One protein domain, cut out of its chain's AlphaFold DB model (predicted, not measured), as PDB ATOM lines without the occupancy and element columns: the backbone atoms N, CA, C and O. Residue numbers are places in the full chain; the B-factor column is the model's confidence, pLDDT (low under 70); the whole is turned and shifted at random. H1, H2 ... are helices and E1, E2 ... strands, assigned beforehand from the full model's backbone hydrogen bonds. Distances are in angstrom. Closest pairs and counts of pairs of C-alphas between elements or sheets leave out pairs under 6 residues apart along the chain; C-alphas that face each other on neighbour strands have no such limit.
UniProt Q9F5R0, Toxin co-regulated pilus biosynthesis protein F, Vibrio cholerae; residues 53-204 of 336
ATOM      1  N   PHE A  53     127.048 121.542 160.122       93.50
ATOM      2  CA  PHE A  53     126.715 121.746 161.535       93.50
ATOM      3  C   PHE A  53     127.554 120.904 162.503       93.50
ATOM      4  O   PHE A  53     127.838 121.358 163.612       93.50
ATOM      5  N   ALA A  54     127.960 119.694 162.107       92.25
ATOM      6  CA  ALA A  54     128.849 118.863 162.921       92.25
ATOM      7  C   ALA A  54     130.224 119.518 163.108       92.25
ATOM      8  O   ALA A  54     130.763 119.526 164.214       92.25
ATOM      9  N   GLU A  55     130.766 120.101 162.044       94.19
ATOM     10  CA  GLU A  55     132.042 120.807 162.045       94.19
ATOM     11  C   GLU A  55     131.944 122.105 162.854       94.19
ATOM     12  O   GLU A  55     132.792 122.350 163.710       94.19
ATOM     13  N   CYS A  56     130.867 122.883 162.688       94.31
ATOM     14  CA  CYS A  56     130.639 124.094 163.485       94.31
ATOM     15  C   CYS A  56     130.593 123.804 164.995       94.31
ATOM     16  O   CYS A  56     131.222 124.513 165.785       94.31
ATOM     17  N   LEU A  57     129.898 122.734 165.402       94.00
ATOM     18  CA  LEU A  57     129.885 122.267 166.794       94.00
ATOM     19  C   LEU A  57     131.276 121.840 167.271       94.00
ATOM     20  O   LEU A  57     131.670 122.177 168.386       94.00
ATOM     21  N   SER A  58     132.021 121.110 166.438       93.44
ATOM     22  CA  SER A  58     133.378 120.652 166.765       93.44
ATOM     23  C   SER A  58     134.351 121.814 166.973       93.44
ATOM     24  O   SER A  58     135.237 121.724 167.820       93.44
ATOM     25  N   LEU A  59     134.172 122.912 166.235       93.44
ATOM     26  CA  LEU A  59     134.931 124.161 166.381       93.44
ATOM     27  C   LEU A  59     134.439 125.036 167.551       93.44
ATOM     28  O   LEU A  59     134.984 126.109 167.826       93.44
ATOM     29  N   GLY A  60     133.424 124.574 168.285       93.44
ATOM     30  CA  GLY A  60     132.955 125.192 169.521       93.44
ATOM     31  C   GLY A  60     131.886 126.267 169.347       93.44
ATOM     32  O   GLY A  60     131.652 127.007 170.300       93.44
ATOM     33  N   MET A  61     131.225 126.357 168.187       94.88
ATOM     34  CA  MET A  61     130.026 127.190 168.052       94.88
ATOM     35  C   MET A  61     128.906 126.631 168.949       94.88
ATOM     36  O   MET A  61     128.638 125.423 168.894       94.88
ATOM     37  N   PRO A  62     128.221 127.455 169.765       94.56
ATOM     38  CA  PRO A  62     127.121 126.976 170.595       94.56
ATOM     39  C   PRO A  62     125.974 126.411 169.756       94.56
ATOM     40  O   PRO A  62     125.625 126.949 168.703       94.56
ATOM     41  N   SER A  63     125.314 125.366 170.260       92.50
ATOM     42  CA  SER A  63     124.167 124.750 169.579       92.50
ATOM     43  C   SER A  63     123.011 125.727 169.340       92.50
ATOM     44  O   SER A  63     122.330 125.622 168.323       92.50
ATOM     45  N   SER A  64     122.826 126.703 170.234       94.25
ATOM     46  CA  SER A  64     121.851 127.796 170.107       94.25
ATOM     47  C   SER A  64     122.118 128.729 168.926       94.25
ATOM     48  O   SER A  64     121.205 129.412 168.471       94.25
ATOM     49  N   SER A  65     123.356 128.759 168.437       93.94
ATOM     50  CA  SER A  65     123.856 129.751 167.481       93.94
ATOM     51  C   SER A  65     124.088 129.122 166.092       93.94
ATOM     52  O   SER A  65     124.196 129.830 165.091       93.94
ATOM     53  N   LEU A  66     124.054 127.784 165.999       91.75
ATOM     54  CA  LEU A  66     124.257 127.007 164.768       91.75
ATOM     55  C   LEU A  66     123.327 127.397 163.623       91.75
ATOM     56  O   LEU A  66     123.798 127.638 162.515       91.75
ATOM     57  N   SER A  67     122.014 127.429 163.868       89.19
ATOM     58  CA  SER A  67     121.022 127.676 162.812       89.19
ATOM     59  C   SER A  67     121.160 129.064 162.192       89.19
ATOM     60  O   SER A  67     120.783 129.258 161.042       89.19
ATOM     61  N   SER A  68     121.686 130.017 162.961       90.81
ATOM     62  CA  SER A  68     121.821 131.411 162.549       90.81
ATOM     63  C   SER A  68     123.179 131.697 161.908       90.81
ATOM     64  O   SER A  68     123.250 132.498 160.974       90.81
ATOM     65  N   TYR A  69     124.255 131.064 162.394       94.62
ATOM     66  CA  TYR A  69     125.619 131.494 162.061       94.62
ATOM     67  C   TYR A  69     126.485 130.459 161.350       94.62
ATOM     68  O   TYR A  69     127.394 130.852 160.623       94.62
ATOM     69  N   CYS A  70     126.180 129.161 161.436       95.00
ATOM     70  CA  CYS A  70     127.010 128.122 160.810       95.00
ATOM     71  C   CYS A  70     127.023 128.181 159.270       95.00
ATOM     72  O   CYS A  70     127.909 127.616 158.641       95.00
ATOM     73  N   THR A  71     126.063 128.857 158.635       95.19
ATOM     74  CA  THR A  71     126.032 129.068 157.173       95.19
ATOM     75  C   THR A  71     126.218 130.533 156.776       95.19
ATOM     76  O   THR A  71     126.216 130.856 155.589       95.19
ATOM     77  N   THR A  72     126.401 131.437 157.744       96.75
ATOM     78  CA  THR A  72     126.564 132.879 157.490       96.75
ATOM     79  C   THR A  72     127.933 133.409 157.914       96.75
ATOM     80  O   THR A  72     128.350 134.454 157.416       96.75
ATOM     81  N   VAL A  73     128.663 132.660 158.742       97.19
ATOM     82  CA  VAL A  73     130.058 132.890 159.139       97.19
ATOM     83  C   VAL A  73     130.865 131.648 158.764       97.19
ATOM     84  O   VAL A  73     130.456 130.525 159.076       97.19
ATOM     85  N   SER A  74     131.980 131.817 158.053       97.31
ATOM     86  CA  SER A  74     132.795 130.689 157.593       97.31
ATOM     87  C   SER A  74     133.414 129.925 158.755       97.31
ATOM     88  O   SER A  74     133.328 130.369 159.887       97.31
ATOM     89  N   PHE A  75     134.080 128.802 158.502       96.56
ATOM     90  CA  PHE A  75     135.049 128.299 159.470       96.56
ATOM     91  C   PHE A  75     136.187 129.324 159.661       96.56
ATOM     92  O   PHE A  75     136.472 130.071 158.713       96.56
ATOM     93  N   PRO A  76     136.855 129.346 160.829       95.69
ATOM     94  CA  PRO A  76     137.964 130.262 161.080       95.69
ATOM     95  C   PRO A  76     139.107 130.063 160.081       95.69
ATOM     96  O   PRO A  76     139.467 128.928 159.763       95.69
ATOM     97  N   THR A  77     139.702 131.141 159.578       95.19
ATOM     98  CA  THR A  77     140.768 131.115 158.556       95.19
ATOM     99  C   THR A  77     142.113 130.618 159.086       95.19
ATOM    100  O   THR A  77     143.046 130.428 158.309       95.19
ATOM    101  N   ASP A  78     142.240 130.375 160.384       91.56
ATOM    102  CA  ASP A  78     143.343 129.659 161.027       91.56
ATOM    103  C   ASP A  78     143.038 128.164 161.251       91.56
ATOM    104  O   ASP A  78     143.959 127.379 161.488       91.56
ATOM    105  N   SER A  79     141.782 127.739 161.089       92.00
ATOM    106  CA  SER A  79     141.363 126.341 161.218       92.00
ATOM    107  C   SER A  79     141.658 125.519 159.960       92.00
ATOM    108  O   SER A  79     141.614 126.007 158.828       92.00
ATOM    109  N   LYS A  80     141.895 124.213 160.133       91.56
ATOM    110  CA  LYS A  80     142.067 123.272 159.007       91.56
ATOM    111  C   LYS A  80     140.775 123.095 158.201       91.56
ATOM    112  O   LYS A  80     140.838 122.811 157.008       91.56
ATOM    113  N   GLU A  81     139.616 123.253 158.836       93.56
ATOM    114  CA  GLU A  81     138.287 123.093 158.248       93.56
ATOM    115  C   GLU A  81     138.053 124.120 157.139       93.56
ATOM    116  O   GLU A  81     137.501 123.766 156.095       93.56
ATOM    117  N   PHE A  82     138.550 125.351 157.307       95.31
ATOM    118  CA  PHE A  82     138.501 126.374 156.262       95.31
ATOM    119  C   PHE A  82     139.278 125.956 155.007       95.31
ATOM    120  O   PHE A  82     138.806 126.141 153.891       95.31
ATOM    121  N   TYR A  83     140.456 125.345 155.154       93.94
ATOM    122  CA  TYR A  83     141.262 124.918 154.000       93.94
ATOM    123  C   TYR A  83     140.813 123.576 153.411       93.94
ATOM    124  O   TYR A  83     141.069 123.305 152.238       93.94
ATOM    125  N   GLY A  84     140.108 122.758 154.195       90.56
ATOM    126  CA  GLY A  84     139.601 121.450 153.782       90.56
ATOM    127  C   GLY A  84     138.533 121.494 152.686       90.56
ATOM    128  O   GLY A  84     138.254 120.460 152.082       90.56
ATOM    129  N   VAL A  85     137.949 122.663 152.400       89.06
ATOM    130  CA  VAL A  85     136.944 122.823 151.333       89.06
ATOM    131  C   VAL A  85     137.563 122.932 149.939       89.06
ATOM    132  O   VAL A  85     136.891 122.678 148.940       89.06
ATOM    133  N   PHE A  86     138.836 123.324 149.847       89.38
ATOM    134  CA  PHE A  86     139.470 123.552 148.558       89.38
ATOM    135  C   PHE A  86     139.940 122.227 147.948       89.38
ATOM    136  O   PHE A  86     140.598 121.435 148.625       89.38
ATOM    137  N   PRO A  87     139.680 121.984 146.652       80.69
ATOM    138  CA  PRO A  87     140.218 120.810 145.986       80.69
ATOM    139  C   PRO A  87     141.746 120.890 145.919       80.69
ATOM    140  O   PRO A  87     142.318 121.952 145.650       80.69
ATOM    141  N   SER A  88     142.404 119.745 146.101       78.25
ATOM    142  CA  SER A  88     143.836 119.599 145.846       78.25
ATOM    143  C   SER A  88     144.104 119.786 144.353       78.25
ATOM    144  O   SER A  88     143.789 118.913 143.545       78.25
ATOM    145  N   ILE A  89     144.671 120.934 143.985       77.19
ATOM    146  CA  ILE A  89     145.080 121.260 142.616       77.19
ATOM    147  C   ILE A  89     146.604 121.349 142.596       77.19
ATOM    148  O   ILE A  89     147.207 122.031 143.426       77.19
ATOM    149  N   GLU A  90     147.232 120.661 141.645       72.94
ATOM    150  CA  GLU A  90     148.682 120.684 141.467       72.94
ATOM    151  C   GLU A  90     149.184 122.126 141.267       72.94
ATOM    152  O   GLU A  90     148.644 122.886 140.464       72.94
ATOM    153  N   GLY A  91     150.190 122.533 142.049       68.94
ATOM    154  CA  GLY A  91     150.753 123.888 142.012       68.94
ATOM    155  C   GLY A  91     149.962 124.968 142.764       68.94
ATOM    156  O   GLY A  91     150.429 126.103 142.837       68.94
ATOM    157  N   VAL A  92     148.807 124.648 143.365       74.88
ATOM    158  CA  VAL A  92     148.022 125.596 144.177       74.88
ATOM    159  C   VAL A  92     147.936 125.103 145.618       74.88
ATOM    160  O   VAL A  92     147.059 124.320 145.976       74.88
ATOM    161  N   THR A  93     148.831 125.597 146.471       77.88
ATOM    162  CA  THR A  93     148.751 125.356 147.916       77.88
ATOM    163  C   THR A  93     147.983 126.490 148.587       77.88
ATOM    164  O   THR A  93     148.251 127.670 148.350       77.88
ATOM    165  N   ARG A  94     147.005 126.115 149.412       88.56
ATOM    166  CA  ARG A  94     146.204 127.014 150.238       88.56
ATOM    167  C   ARG A  94     146.464 126.669 151.695       88.56
ATOM    168  O   ARG A  94     146.131 125.563 152.110       88.56
ATOM    169  N   THR A  95     147.101 127.575 152.429       90.50
ATOM    170  CA  THR A  95     147.460 127.365 153.839       90.50
ATOM    171  C   THR A  95     147.206 128.632 154.658       90.50
ATOM    172  O   THR A  95     147.174 129.723 154.075       90.50
ATOM    173  N   PRO A  96     147.079 128.514 155.993       93.19
ATOM    174  CA  PRO A  96     147.006 129.665 156.893       93.19
ATOM    175  C   PRO A  96     148.148 130.667 156.707       93.19
ATOM    176  O   PRO A  96     147.938 131.880 156.750       93.19
ATOM    177  N   GLU A  97     149.369 130.191 156.476       92.69
ATOM    178  CA  GLU A  97     150.554 131.043 156.337       92.69
ATOM    179  C   GLU A  97     150.508 131.855 155.042       92.69
ATOM    180  O   GLU A  97     150.818 133.047 155.047       92.69
ATOM    181  N   ASP A  98     150.099 131.232 153.934       93.38
ATOM    182  CA  ASP A  98     149.956 131.915 152.649       93.38
ATOM    183  C   ASP A  98     148.789 132.914 152.665       93.38
ATOM    184  O   ASP A  98     148.952 134.048 152.211       93.38
ATOM    185  N   PHE A  99     147.653 132.546 153.270       96.19
ATOM    186  CA  PHE A  99     146.525 133.454 153.483       96.19
ATOM    187  C   PHE A  99     146.957 134.705 154.258       96.19
ATOM    188  O   PHE A  99     146.761 135.830 153.794       96.19
ATOM    189  N   ASN A 100     147.623 134.518 155.402       94.81
ATOM    190  CA  ASN A 100     148.104 135.619 156.234       94.81
ATOM    191  C   ASN A 100     149.197 136.445 155.545       94.81
ATOM    192  O   ASN A 100     149.258 137.662 155.730       94.81
ATOM    193  N   LYS A 101     150.048 135.827 154.720       94.12
ATOM    194  CA  LYS A 101     151.051 136.543 153.923       94.12
ATOM    195  C   LYS A 101     150.401 137.474 152.899       94.12
ATOM    196  O   LYS A 101     150.830 138.619 152.779       94.12
ATOM    197  N   ILE A 102     149.377 137.007 152.184       95.06
ATOM    198  CA  ILE A 102     148.636 137.812 151.196       95.06
ATOM    199  C   ILE A 102     147.818 138.907 151.893       95.06
ATOM    200  O   ILE A 102     147.784 140.047 151.431       95.06
ATOM    201  N   LEU A 103     147.195 138.589 153.031       96.44
ATOM    202  CA  LEU A 103     146.459 139.560 153.839       96.44
ATOM    203  C   LEU A 103     147.366 140.714 154.285       96.44
ATOM    204  O   LEU A 103     147.037 141.878 154.070       96.44
ATOM    205  N   ASN A 104     148.533 140.406 154.854       93.25
ATOM    206  CA  ASN A 104     149.451 141.427 155.359       93.25
ATOM    207  C   ASN A 104     150.235 142.156 154.252       93.25
ATOM    208  O   ASN A 104     150.745 143.246 154.499       93.25
ATOM    209  N   SER A 105     150.323 141.606 153.034       92.69
ATOM    210  CA  SER A 105     150.941 142.298 151.892       92.69
ATOM    211  C   SER A 105     150.026 143.338 151.236       92.69
ATOM    212  O   SER A 105     150.489 144.114 150.400       92.69
ATOM    213  N   GLY A 106     148.735 143.361 151.585       91.69
ATOM    214  CA  GLY A 106     147.746 144.249 150.973       91.69
ATOM    215  C   GLY A 106     147.218 143.768 149.617       91.69
ATOM    216  O   GLY A 106     146.467 144.489 148.958       91.69
ATOM    217  N   ALA A 107     147.569 142.555 149.181       94.25
ATOM    218  CA  ALA A 107     147.128 141.975 147.912       94.25
ATOM    219  C   ALA A 107     145.687 141.418 147.999       94.25
ATOM    220  O   ALA A 107     145.419 140.259 147.693       94.25
ATOM    221  N   TYR A 108     144.720 142.245 148.407       95.88
ATOM    222  CA  TYR A 108     143.353 141.799 148.724       95.88
ATOM    223  C   TYR A 108     142.589 141.220 147.527       95.88
ATOM    224  O   TYR A 108     141.791 140.301 147.684       95.88
ATOM    225  N   THR A 109     142.866 141.691 146.310       94.50
ATOM    226  CA  THR A 109     142.292 141.099 145.091       94.50
ATOM    227  C   THR A 109     142.800 139.668 144.859       94.50
ATOM    228  O   THR A 109     142.041 138.797 144.422       94.50
ATOM    229  N   GLU A 110     144.069 139.398 145.182       94.56
ATOM    230  CA  GLU A 110     144.624 138.040 145.179       94.56
ATOM    231  C   GLU A 110     143.952 137.192 146.263       94.56
ATOM    232  O   GLU A 110     143.469 136.103 145.959       94.56
ATOM    233  N   LEU A 111     143.812 137.722 147.484       95.94
ATOM    234  CA  LEU A 111     143.108 137.055 148.585       95.94
ATOM    235  C   LEU A 111     141.694 136.620 148.167       95.94
ATOM    236  O   LEU A 111     141.316 135.459 148.336       95.94
ATOM    237  N   GLU A 112     140.935 137.529 147.548       95.81
ATOM    238  CA  GLU A 112     139.583 137.250 147.065       95.81
ATOM    239  C   GLU A 112     139.543 136.161 145.995       95.81
ATOM    240  O   GLU A 112     138.719 135.250 146.065       95.81
ATOM    241  N   SER A 113     140.404 136.263 144.986       93.94
ATOM    242  CA  SER A 113     140.441 135.301 143.879       93.94
ATOM    243  C   SER A 113     140.943 133.920 144.300       93.94
ATOM    244  O   SER A 113     140.445 132.916 143.790       93.94
ATOM    245  N   LYS A 114     141.896 133.854 145.235       93.25
ATOM    246  CA  LYS A 114     142.538 132.609 145.659       93.25
ATOM    247  C   LYS A 114     141.744 131.876 146.735       93.25
ATOM    248  O   LYS A 114     141.671 130.649 146.655       93.25
ATOM    249  N   TYR A 115     141.142 132.595 147.685       95.62
ATOM    250  CA  TYR A 115     140.495 132.009 148.865       95.62
ATOM    251  C   TYR A 115     138.999 132.298 148.957       95.62
ATOM    252  O   TYR A 115     138.225 131.363 149.106       95.62
ATOM    253  N   ILE A 116     138.575 133.557 148.836       96.19
ATOM    254  CA  ILE A 116     137.197 133.961 149.177       96.19
ATOM    255  C   ILE A 116     136.179 133.456 148.144       96.19
ATOM    256  O   ILE A 116     135.269 132.704 148.473       96.19
ATOM    257  N   LYS A 117     136.356 133.826 146.869       93.00
ATOM    258  CA  LYS A 117     135.464 133.427 145.766       93.00
ATOM    259  C   LYS A 117     135.385 131.906 145.568       93.00
ATOM    260  O   LYS A 117     134.283 131.416 145.337       93.00
ATOM    261  N   PRO A 118     136.498 131.146 145.630       92.62
ATOM    262  CA  PRO A 118     136.442 129.697 145.468       92.62
ATOM    263  C   PRO A 118     136.109 128.920 146.752       92.62
ATOM    264  O   PRO A 118     136.087 127.697 146.670       92.62
ATOM    265  N   TYR A 119     135.873 129.568 147.908       95.00
ATOM    266  CA  TYR A 119     135.638 128.870 149.184       95.00
ATOM    267  C   TYR A 119     134.463 127.890 149.089       95.00
ATOM    268  O   TYR A 119     134.643 126.710 149.361       95.00
ATOM    269  N   LEU A 120     133.279 128.363 148.674       90.31
ATOM    270  CA  LEU A 120     132.053 127.567 148.440       90.31
ATOM    271  C   LEU A 120     131.710 126.526 149.536       90.31
ATOM    272  O   LEU A 120     130.944 125.588 149.300       90.31
ATOM    273  N   GLY A 121     132.264 126.694 150.739       90.12
ATOM    274  CA  GLY A 121     132.049 125.838 151.895       90.12
ATOM    275  C   GLY A 121     130.711 126.111 152.569       90.12
ATOM    276  O   GLY A 121     130.020 127.088 152.270       90.12
ATOM    277  N   GLN A 122     130.343 125.226 153.496       93.75
ATOM    278  CA  GLN A 122     129.166 125.346 154.367       93.75
ATOM    279  C   GLN A 122     127.844 125.595 153.613       93.75
ATOM    280  O   GLN A 122     126.914 126.169 154.166       93.75
ATOM    281  N   GLN A 123     127.750 125.121 152.363       88.88
ATOM    282  CA  GLN A 123     126.567 125.237 151.493       88.88
ATOM    283  C   GLN A 123     126.163 126.680 151.140       88.88
ATOM    284  O   GLN A 123     125.048 126.917 150.675       88.88
ATOM    285  N   THR A 124     127.079 127.633 151.291       91.50
ATOM    286  CA  THR A 124     126.838 129.052 151.019       91.50
ATOM    287  C   THR A 124     127.663 129.487 149.801       91.50
ATOM    288  O   THR A 124     128.868 129.238 149.758       91.50
ATOM    289  N   PRO A 125     127.056 130.103 148.769       91.50
ATOM    290  CA  PRO A 125     127.773 130.476 147.548       91.50
ATOM    291  C   PRO A 125     128.289 131.924 147.536       91.50
ATOM    292  O   PRO A 125     129.091 132.273 146.676       91.50
ATOM    293  N   ASP A 126     127.818 132.785 148.440       94.62
ATOM    294  CA  ASP A 126     127.998 134.241 148.383       94.62
ATOM    295  C   ASP A 126     128.977 134.781 149.436       94.62
ATOM    296  O   ASP A 126     128.790 135.867 149.988       94.62
ATOM    297  N   TRP A 127     130.033 134.015 149.702       97.50
ATOM    298  CA  TRP A 127     131.077 134.393 150.645       97.50
ATOM    299  C   TRP A 127     131.816 135.667 150.229       97.50
ATOM    300  O   TRP A 127     132.195 135.849 149.069       97.50
ATOM    301  N   ALA A 128     132.052 136.541 151.202       97.38
ATOM    302  CA  ALA A 128     132.713 137.820 151.020       97.38
ATOM    303  C   ALA A 128     133.566 138.194 152.240       97.38
ATOM    304  O   ALA A 128     133.357 137.717 153.357       97.38
ATOM    305  N   ILE A 129     134.517 139.104 152.017       98.31
ATOM    306  CA  ILE A 129     135.116 139.889 153.102       98.31
ATOM    307  C   ILE A 129     133.983 140.709 153.748       98.31
ATOM    308  O   ILE A 129     133.215 141.325 153.001       98.31
ATOM    309  N   PRO A 130     133.856 140.731 155.088       97.62
ATOM    310  CA  PRO A 130     132.762 141.422 155.756       97.62
ATOM    311  C   PRO A 130     132.764 142.922 155.459       97.62
ATOM    312  O   PRO A 130     133.817 143.565 155.358       97.62
ATOM    313  N   THR A 131     131.572 143.505 155.373       94.69
ATOM    314  CA  THR A 131     131.416 144.960 155.453       94.69
ATOM    315  C   THR A 131     131.733 145.453 156.871       94.69
ATOM    316  O   THR A 131     131.714 144.659 157.814       94.69
ATOM    317  N   PRO A 132     131.997 146.756 157.078       91.75
ATOM    318  CA  PRO A 132     132.106 147.324 158.423       91.75
ATOM    319  C   PRO A 132     130.936 146.971 159.349       91.75
ATOM    320  O   PRO A 132     131.141 146.603 160.503       91.75
ATOM    321  N   ASP A 133     129.711 147.029 158.828       90.31
ATOM    322  CA  ASP A 133     128.507 146.748 159.606       90.31
ATOM    323  C   ASP A 133     128.418 145.249 159.947       90.31
ATOM    324  O   ASP A 133     128.041 144.872 161.058       90.31
ATOM    325  N   GLN A 134     128.818 144.365 159.028       96.44
ATOM    326  CA  GLN A 134     128.935 142.929 159.304       96.44
ATOM    327  C   GLN A 134     130.049 142.626 160.311       96.44
ATOM    328  O   GLN A 134     129.856 141.784 161.185       96.44
ATOM    329  N   LEU A 135     131.179 143.337 160.252       97.25
ATOM    330  CA  LEU A 135     132.229 143.241 161.267       97.25
ATOM    331  C   LEU A 135     131.686 143.618 162.648       97.25
ATOM    332  O   LEU A 135     131.963 142.920 163.618       97.25
ATOM    333  N   GLN A 136     130.856 144.658 162.748       94.38
ATOM    334  CA  GLN A 136     130.210 145.002 164.014       94.38
ATOM    335  C   GLN A 136     129.263 143.899 164.502       94.38
ATOM    336  O   GLN A 136     129.209 143.628 165.703       94.38
ATOM    337  N   THR A 137     128.542 143.226 163.601       96.25
ATOM    338  CA  THR A 137     127.773 142.030 163.967       96.25
ATOM    339  C   THR A 137     128.691 140.951 164.535       96.25
ATOM    340  O   THR A 137     128.405 140.445 165.614       96.25
ATOM    341  N   LEU A 138     129.823 140.649 163.892       97.44
ATOM    342  CA  LEU A 138     130.793 139.662 164.390       97.44
ATOM    343  C   LEU A 138     131.337 140.030 165.781       97.44
ATOM    344  O   LEU A 138     131.437 139.157 166.639       97.44
ATOM    345  N   VAL A 139     131.598 141.315 166.049       95.94
ATOM    346  CA  VAL A 139     131.970 141.802 167.393       95.94
ATOM    347  C   VAL A 139     130.878 141.508 168.417       95.94
ATOM    348  O   VAL A 139     131.164 141.008 169.505       95.94
ATOM    349  N   ASN A 140     129.618 141.784 168.081       94.75
ATOM    350  CA  ASN A 140     128.493 141.522 168.978       94.75
ATOM    351  C   ASN A 140     128.332 140.016 169.251       94.75
ATOM    352  O   ASN A 140     128.141 139.621 170.401       94.75
ATOM    353  N   LEU A 141     128.475 139.173 168.222       95.12
ATOM    354  CA  LEU A 141     128.425 137.711 168.357       95.12
ATOM    355  C   LEU A 141     129.578 137.174 169.211       95.12
ATOM    356  O   LEU A 141     129.367 136.313 170.063       95.12
ATOM    357  N   SER A 142     130.788 137.708 169.037       94.69
ATOM    358  CA  SER A 142     131.953 137.383 169.867       94.69
ATOM    359  C   SER A 142     131.693 137.699 171.346       94.69
ATOM    360  O   SER A 142     131.848 136.814 172.194       94.69
ATOM    361  N   LYS A 143     131.191 138.902 171.657       92.31
ATOM    362  CA  LYS A 143     130.838 139.323 173.028       92.31
ATOM    363  C   LYS A 143     129.772 138.429 173.667       92.31
ATOM    364  O   LYS A 143     129.863 138.127 174.856       92.31
ATOM    365  N   ASN A 144     128.798 137.972 172.881       92.44
ATOM    366  CA  ASN A 144     127.744 137.063 173.340       92.44
ATOM    367  C   ASN A 144     128.201 135.596 173.426       92.44
ATOM    368  O   ASN A 144     127.527 134.771 174.039       92.44
ATOM    369  N   GLY A 145     129.363 135.266 172.858       91.94
ATOM    370  CA  GLY A 145     129.879 133.903 172.796       91.94
ATOM    371  C   GLY A 145     129.201 133.024 171.747       91.94
ATOM    372  O   GLY A 145     129.230 131.811 171.907       91.94
ATOM    373  N   ASP A 146     128.624 133.620 170.701       94.19
ATOM    374  CA  ASP A 146     127.884 132.945 169.625       94.19
ATOM    375  C   ASP A 146     128.769 132.451 168.464       94.19
ATOM    376  O   ASP A 146     128.285 131.745 167.577       94.19
ATOM    377  N   LEU A 147     130.053 132.822 168.451       92.88
ATOM    378  CA  LEU A 147     131.038 132.398 167.446       92.88
ATOM    379  C   LEU A 147     131.807 131.135 167.870       92.88
ATOM    380  O   LEU A 147     131.656 130.631 168.984       92.88
ATOM    381  N   TYR A 148     132.667 130.638 166.975       91.62
ATOM    382  CA  TYR A 148     133.628 129.572 167.267       91.62
ATOM    383  C   TYR A 148     134.547 129.937 168.431       91.62
ATOM    384  O   TYR A 148     134.804 131.113 168.704       91.62
ATOM    385  N   LYS A 149     135.103 128.916 169.089       85.19
ATOM    386  CA  LYS A 149     135.952 129.097 170.272       85.19
ATOM    387  C   LYS A 149     137.168 129.993 169.997       85.19
ATOM    388  O   LYS A 149     137.506 130.807 170.847       85.19
ATOM    389  N   GLU A 150     137.792 129.855 168.829       75.69
ATOM    390  CA  GLU A 150     138.985 130.621 168.424       75.69
ATOM    391  C   GLU A 150     138.628 132.039 167.939       75.69
ATOM    392  O   GLU A 150     139.285 133.021 168.297       75.69
ATOM    393  N   SER A 151     137.507 132.192 167.229       74.88
ATOM    394  CA  SER A 151     137.000 133.502 166.801       74.88
ATOM    395  C   SER A 151     136.470 134.350 167.964       74.88
ATOM    396  O   SER A 151     136.496 135.580 167.884       74.88
ATOM    397  N   LYS A 152     136.021 133.728 169.065       74.50
ATOM    398  CA  LYS A 152     135.405 134.418 170.209       74.50
ATOM    399  C   LYS A 152     136.287 135.520 170.787       74.50
ATOM    400  O   LYS A 152     135.776 136.603 171.051       74.50
ATOM    401  N   ASP A 153     137.585 135.283 170.941       80.19
ATOM    402  CA  ASP A 153     138.493 136.292 171.501       80.19
ATOM    403  C   ASP A 153     139.113 137.189 170.426       80.19
ATOM    404  O   ASP A 153     139.542 138.314 170.702       80.19
ATOM    405  N   THR A 154     139.123 136.720 169.178       88.50
ATOM    406  CA  THR A 154     139.814 137.388 168.076       88.50
ATOM    407  C   THR A 154     139.183 138.732 167.713       88.50
ATOM    408  O   THR A 154     139.926 139.661 167.381       88.50
ATOM    409  N   TYR A 155     137.853 138.863 167.832       93.38
ATOM    410  CA  TYR A 155     137.088 140.086 167.534       93.38
ATOM    411  C   TYR A 155     137.057 141.124 168.671       93.38
ATOM    412  O   TYR A 155     136.491 142.200 168.488       93.38
ATOM    413  N   ASN A 156     137.682 140.859 169.823       88.25
ATOM    414  CA  ASN A 156     137.691 141.811 170.942       88.25
ATOM    415  C   ASN A 156     138.559 143.052 170.676       88.25
ATOM    416  O   ASN A 156     138.288 144.124 171.214       88.25
ATOM    417  N   SER A 157     139.620 142.909 169.879       92.44
ATOM    418  CA  SER A 157     140.492 144.014 169.476       92.44
ATOM    419  C   SER A 157     141.322 143.657 168.245       92.44
ATOM    420  O   SER A 157     141.645 142.490 168.002       92.44
ATOM    421  N   GLY A 158     141.708 144.655 167.455       94.56
ATOM    422  CA  GLY A 158     142.621 144.460 166.328       94.56
ATOM    423  C   GLY A 158     142.345 145.372 165.143       94.56
ATOM    424  O   GLY A 158     141.488 146.252 165.194       94.56
ATOM    425  N   ARG A 159     143.081 145.120 164.060       94.88
ATOM    426  CA  ARG A 159     142.869 145.726 162.744       94.88
ATOM    427  C   ARG A 159     142.273 144.674 161.824       94.88
ATOM    428  O   ARG A 159     142.834 143.590 161.705       94.88
ATOM    429  N   PHE A 160     141.151 144.980 161.191       97.00
ATOM    430  CA  PHE A 160     140.357 144.023 160.430       97.00
ATOM    431  C   PHE A 160     140.191 144.498 158.996       97.00
ATOM    432  O   PHE A 160     139.840 145.655 158.749       97.00
ATOM    433  N   LEU A 161     140.426 143.594 158.047       97.12
ATOM    434  CA  LEU A 161     140.106 143.856 156.653       97.12
ATOM    435  C   LEU A 161     138.585 143.823 156.471       97.12
ATOM    436  O   LEU A 161     137.933 142.828 156.776       97.12
ATOM    437  N   THR A 162     138.043 144.907 155.931       95.94
ATOM    438  CA  THR A 162     136.639 145.027 155.536       95.94
ATOM    439  C   THR A 162     136.538 145.456 154.077       95.94
ATOM    440  O   THR A 162     137.505 145.960 153.493       95.94
ATOM    441  N   LYS A 163     135.367 145.260 153.473       93.00
ATOM    442  CA  LYS A 163     135.073 145.722 152.114       93.00
ATOM    443  C   LYS A 163     133.750 146.475 152.094       93.00
ATOM    444  O   LYS A 163     132.741 145.959 152.556       93.00
ATOM    445  N   THR A 164     133.746 147.707 151.595       83.56
ATOM    446  CA  THR A 164     132.525 148.519 151.504       83.56
ATOM    447  C   THR A 164     131.588 147.974 150.429       83.56
ATOM    448  O   THR A 164     132.009 147.242 149.530       83.56
ATOM    449  N   ASP A 165     130.322 148.395 150.447       73.50
ATOM    450  CA  ASP A 165     129.348 148.030 149.406       73.50
ATOM    451  C   ASP A 165     129.752 148.514 148.003       73.50
ATOM    452  O   ASP A 165     129.334 147.942 146.995       73.50
ATOM    453  N   LYS A 166     130.613 149.539 147.928       71.88
ATOM    454  CA  LYS A 166     131.215 150.040 146.682       71.88
ATOM    455  C   LYS A 166     132.367 149.161 146.178       71.88
ATOM    456  O   LYS A 166     132.877 149.383 145.084       71.88
ATOM    457  N   GLY A 167     132.769 148.157 146.956       79.12
ATOM    458  CA  GLY A 167     133.862 147.243 146.649       79.12
ATOM    459  C   GLY A 167     135.244 147.743 147.070       79.12
ATOM    460  O   GLY A 167     136.239 147.140 146.670       79.12
ATOM    461  N   GLU A 168     135.322 148.810 147.866       84.56
ATOM    462  CA  GLU A 168     136.583 149.383 148.344       84.56
ATOM    463  C   GLU A 168     137.060 148.649 149.598       84.56
ATOM    464  O   GLU A 168     136.269 148.363 150.497       84.56
ATOM    465  N   TYR A 169     138.356 148.353 149.677       89.44
ATOM    466  CA  TYR A 169     138.943 147.734 150.864       89.44
ATOM    467  C   TYR A 169     139.240 148.782 151.926       89.44
ATOM    468  O   TYR A 169     139.839 149.818 151.640       89.44
ATOM    469  N   VAL A 170     138.858 148.484 153.162       90.38
ATOM    470  CA  VAL A 170     138.996 149.388 154.301       90.38
ATOM    471  C   VAL A 170     139.539 148.613 155.490       90.38
ATOM    472  O   VAL A 170     139.066 147.521 155.796       90.38
ATOM    473  N   ILE A 171     140.525 149.184 156.180       92.56
ATOM    474  CA  ILE A 171     141.053 148.611 157.420       92.56
ATOM    475  C   ILE A 171     140.316 149.226 158.595       92.56
ATOM    476  O   ILE A 171     140.590 150.362 158.967       92.56
ATOM    477  N   ALA A 172     139.382 148.475 159.166       91.50
ATOM    478  CA  ALA A 172     138.672 148.873 160.367       91.50
ATOM    479  C   ALA A 172     139.492 148.533 161.622       91.50
ATOM    480  O   ALA A 172     140.300 147.601 161.614       91.50
ATOM    481  N   LYS A 173     139.276 149.261 162.712       92.19
ATOM    482  CA  LYS A 173     139.892 149.006 164.017       92.19
ATOM    483  C   LYS A 173     138.835 148.688 165.059       92.19
ATOM    484  O   LYS A 173     137.721 149.187 164.986       92.19
ATOM    485  N   ILE A 174     139.197 147.868 166.036       92.25
ATOM    486  CA  ILE A 174     138.401 147.636 167.239       92.25
ATOM    487  C   ILE A 174     139.329 147.828 168.435       92.25
ATOM    488  O   ILE A 174     140.346 147.135 168.556       92.25
ATOM    489  N   GLY A 175     138.976 148.774 169.305       84.81
ATOM    490  CA  GLY A 175     139.795 149.180 170.445       84.81
ATOM    491  C   GLY A 175     141.055 149.965 170.062       84.81
ATOM    492  O   GLY A 175     141.336 150.230 168.894       84.81
ATOM    493  N   ASN A 176     141.846 150.329 171.075       84.44
ATOM    494  CA  ASN A 176     143.066 151.112 170.888       84.44
ATOM    495  C   ASN A 176     144.228 150.225 170.404       84.44
ATOM    496  O   ASN A 176     144.912 149.593 171.212       84.44
ATOM    497  N   VAL A 177     144.423 150.152 169.085       88.19
ATOM    498  CA  VAL A 177     145.413 149.278 168.435       88.19
ATOM    499  C   VAL A 177     146.337 150.084 167.521       88.19
ATOM    500  O   VAL A 177     145.891 150.945 166.754       88.19
ATOM    501  N   ALA A 178     147.637 149.784 167.595       83.50
ATOM    502  CA  ALA A 178     148.676 150.450 166.813       83.50
ATOM    503  C   ALA A 178     148.534 150.180 165.304       83.50
ATOM    504  O   ALA A 178     148.129 149.091 164.897       83.50
ATOM    505  N   GLU A 179     148.889 151.161 164.468       79.50
ATOM    506  CA  GLU A 179     148.751 151.094 162.999       79.50
ATOM    507  C   GLU A 179     149.611 150.029 162.315       79.50
ATOM    508  O   GLU A 179     149.363 149.672 161.168       79.50
ATOM    509  N   ASP A 180     150.627 149.512 162.984       84.00
ATOM    510  CA  ASP A 180     151.501 148.446 162.499       84.00
ATOM    511  C   ASP A 180     151.067 147.057 162.987       84.00
ATOM    512  O   ASP A 180     151.657 146.051 162.593       84.00
ATOM    513  N   SER A 181     150.010 146.972 163.803       88.50
ATOM    514  CA  SER A 181     149.494 145.685 164.271       88.50
ATOM    515  C   SER A 181     149.034 144.818 163.089       88.50
ATOM    516  O   SER A 181     148.462 145.358 162.131       88.50
ATOM    517  N   PRO A 182     149.234 143.487 163.146       90.94
ATOM    518  CA  PRO A 182     148.850 142.587 162.064       90.94
ATOM    519  C   PRO A 182     147.378 142.730 161.675       90.94
ATOM    520  O   PRO A 182     146.508 142.896 162.538       90.94
ATOM    521  N   LEU A 183     147.107 142.649 160.372       95.06
ATOM    522  CA  LEU A 183     145.743 142.630 159.862       95.06
ATOM    523  C   LEU A 183     145.100 141.271 160.126       95.06
ATOM    524  O   LEU A 183     145.741 140.227 160.009       95.06
ATOM    525  N   LYS A 184     143.810 141.299 160.446       96.12
ATOM    526  CA  LYS A 184     142.988 140.126 160.725       96.12
ATOM    527  C   LYS A 184     141.869 139.998 159.694       96.12
ATOM    528  O   LYS A 184     141.236 140.983 159.314       96.12
ATOM    529  N   LEU A 185     141.593 138.759 159.303       97.25
ATOM    530  CA  LEU A 185     140.359 138.347 158.637       97.25
ATOM    531  C   LEU A 185     139.993 136.953 159.180       97.25
ATOM    532  O   LEU A 185     140.274 135.960 158.513       97.25
ATOM    533  N   PRO A 186     139.480 136.873 160.426       96.00
ATOM    534  CA  PRO A 186     139.315 135.597 161.131       96.00
ATOM    535  C   PRO A 186     138.274 134.706 160.469       96.00
ATOM    536  O   PRO A 186     138.493 133.518 160.319       96.00
ATOM    537  N   ASP A 187     137.184 135.305 160.008       96.69
ATOM    538  CA  ASP A 187     136.116 134.631 159.292       96.69
ATOM    539  C   ASP A 187     135.711 135.472 158.074       96.69
ATOM    540  O   ASP A 187     135.809 136.707 158.074       96.69
ATOM    541  N   ILE A 188     135.231 134.796 157.035       97.69
ATOM    542  CA  ILE A 188     134.538 135.403 155.895       97.69
ATOM    543  C   ILE A 188     133.037 135.193 156.096       97.69
ATOM    544  O   ILE A 188     132.619 134.321 156.857       97.69
ATOM    545  N   VAL A 189     132.202 136.002 155.453       98.00
ATOM    546  CA  VAL A 189     130.764 136.033 155.766       98.00
ATOM    547  C   VAL A 189     129.908 135.883 154.522       98.00
ATOM    548  O   VAL A 189     130.317 136.258 153.424       98.00
ATOM    549  N   SER A 190     128.706 135.335 154.689       97.19
ATOM    550  CA  SER A 190     127.695 135.357 153.635       97.19
ATOM    551  C   SER A 190     127.259 136.798 153.407       97.19
ATOM    552  O   SER A 190     126.757 137.454 154.327       97.19
ATOM    553  N   LYS A 191     127.420 137.285 152.175       93.19
ATOM    554  CA  LYS A 191     127.044 138.650 151.798       93.19
ATOM    555  C   LYS A 191     125.576 138.949 152.111       93.19
ATOM    556  O   LYS A 191     125.278 140.041 152.582       93.19
ATOM    557  N   ASN A 192     124.675 138.004 151.849       90.38
ATOM    558  CA  ASN A 192     123.237 138.187 152.066       90.38
ATOM    559  C   ASN A 192     122.727 137.529 153.357       90.38
ATOM    560  O   ASN A 192     121.638 137.872 153.811       90.38
ATOM    561  N   GLY A 193     123.478 136.584 153.929       91.69
ATOM    562  CA  GLY A 193     123.071 135.833 155.116       91.69
ATOM    563  C   GLY A 193     123.413 136.513 156.442       91.69
ATOM    564  O   GLY A 193     122.613 136.455 157.373       91.69
ATOM    565  N   LEU A 194     124.573 137.174 156.550       96.00
ATOM    566  CA  LEU A 194     124.943 137.886 157.775       96.00
ATOM    567  C   LEU A 194     124.485 139.344 157.694       96.00
ATOM    568  O   LEU A 194     125.047 140.145 156.948       96.00
ATOM    569  N   HIS A 195     123.485 139.710 158.491       90.94
ATOM    570  CA  HIS A 195     123.039 141.097 158.581       90.94
ATOM    571  C   HIS A 195     124.079 141.983 159.281       90.94
ATOM    572  O   HIS A 195     124.689 141.582 160.272       90.94
ATOM    573  N   GLY A 196     124.260 143.203 158.772       87.06
ATOM    574  CA  GLY A 196     125.102 144.219 159.398       87.06
ATOM    575  C   GLY A 196     124.443 144.857 160.623       87.06
ATOM    576  O   GLY A 196     123.222 144.998 160.683       87.06
ATOM    577  N   SER A 197     125.265 145.250 161.593       80.94
ATOM    578  CA  SER A 197     124.873 145.989 162.792       80.94
ATOM    579  C   SER A 197     125.409 147.415 162.741       80.94
ATOM    580  O   SER A 197     126.428 147.699 162.119       80.94
ATOM    581  N   ASN A 198     124.748 148.314 163.464       75.94
ATOM    582  CA  ASN A 198     125.197 149.694 163.606       75.94
ATOM    583  C   ASN A 198     126.543 149.779 164.328       75.94
ATOM    584  O   ASN A 198     126.654 149.276 165.443       75.94
ATOM    585  N   LEU A 199     127.509 150.472 163.723       81.44
ATOM    586  CA  LEU A 199     128.860 150.638 164.262       81.44
ATOM    587  C   LEU A 199     128.849 151.294 165.653       81.44
ATOM    588  O   LEU A 199     128.334 152.401 165.834       81.44
ATOM    589  N   SER A 200     129.444 150.606 166.623       79.50
ATOM    590  CA  SER A 200     129.624 151.064 168.005       79.50
ATOM    591  C   SER A 200     131.045 150.846 168.515       79.50
ATOM    592  O   SER A 200     131.567 151.696 169.227       79.50
ATOM    593  N   ASP A 201     131.653 149.716 168.158       86.31
ATOM    594  CA  ASP A 201     133.012 149.319 168.545       86.31
ATOM    595  C   ASP A 201     133.980 149.337 167.360       86.31
ATOM    596  O   ASP A 201     135.190 149.436 167.541       86.31
ATOM    597  N   VAL A 202     133.443 149.206 166.145       87.69
ATOM    598  CA  VAL A 202     134.211 149.222 164.902       87.69
ATOM    599  C   VAL A 202     134.483 150.666 164.496       87.69
ATOM    600  O   VAL A 202     133.572 151.430 164.178       87.69
ATOM    601  N   GLU A 203     135.748 151.047 164.489       83.50
ATOM    602  CA  GLU A 203     136.250 152.334 164.026       83.50
ATOM    603  C   GLU A 203     136.719 152.221 162.577       83.50
ATOM    604  O   GLU A 203     137.446 151.299 162.204       83.50
ATOM    605  N   LEU A 204     136.319 153.176 161.742       82.44
ATOM    606  CA  LEU A 204     136.756 153.257 160.353       82.44
ATOM    607  C   LEU A 204     137.760 154.394 160.182       82.44
ATOM    608  O   LEU A 204     137.606 155.440 160.822       82.44
TER     609      LEU A 204
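What this domain is: This is residues 53 to 204 of the 336 residues of the protein "Toxin co-regulated pilus biosynthesis protein F" of Vibrio cholerae (UniProt Q9F5R0). Three small groups of elements sit round a core made largely of loops: the short helices H1 and H2 at one end, a helical hairpin of H4 and H5 on another side, and a two-stranded hairpin, E1 and E2, with H6 packed on it by residues 132 to 139. The last stretch, residues 175 to 204, runs through the middle and back to the strands, and the loop of residues 84 to 95 reaches far out. The printed part has 152 residues, with seven named helices followed by two named strands, E1 and E2, which form one antiparallel sheet. The class is mostly helix, though just 62 residues are in named elements. The whole is compact, with a radius of gyration of the C-alphas of 14.4 A and spans of 44 by 36 by 26 A.

How they stand to each other: H1, residues 53 to 58, and H2, residues 66 to 69, only just touch, with 3 pairs of C-alphas within 8 A; the closest are those of Phe 53 and Leu 66, 6.6 A apart. H3, residues 80 to 83, touches no helix; it is close to H1 but not clearly touching, with the C-alphas of Glu 55 and Glu 81 at 7.7 A. H4, residues 96 to 105, and H5, residues 108 to 116, form a helical hairpin: they touch at a shallow tilt of 20 degrees, opposite ways, closest at the C-alphas of Ile 102 and Leu 111, 6.2 A apart. H6, residues 132 to 144, touches H7, residues 151 to 154, with its residues 141 to 143 alone; the closest C-alphas are those of Ser 142 and Lys 152, at 4.6 A. E1, residues 158 to 163, and E2, residues 169 to 174, form an antiparallel hairpin at 148 degrees, with N 160 and O 172 at 2.8 A and N 170 and O 162 at 2.9 A, within hydrogen-bond range. The closest C-alphas of H6 and E1 are those of Pro 132 and Thr 162, 5.8 A apart. Residues 183 to 184 pair in parallel with residues 159 to 160 of E1, residues 189 to 190 antiparallel with 127 to 128, and residues 202 to 203 antiparallel with 173 to 174 of E2. In H1, H4, H5 and H6 every O i to N i+4 pair is within hydrogen-bond range; H2, H3 and H7 are too short for such a pair.

Where its parts are: H1 begins at C-alpha 53, (126.715, 121.746, 161.535). H4 is 14.1 A long and H5 10.0 A. H6, the longest helix, measures 18.6 A from C-alpha 132 at (132.106, 147.324, 158.423). E1 is 16.1 A long, and E2 is 16.4 A long and ends at C-alpha 174, (138.401, 147.636, 167.239).

The domain as a whole: The two C-alphas farthest apart are those of Glu 90 and Ser 200, 44.6 A. The printed part has no cut. The links from H3 to H4 and from H5 to H6 are long. The mean pLDDT of the printed part is 90.9, and residue 91 is under 70.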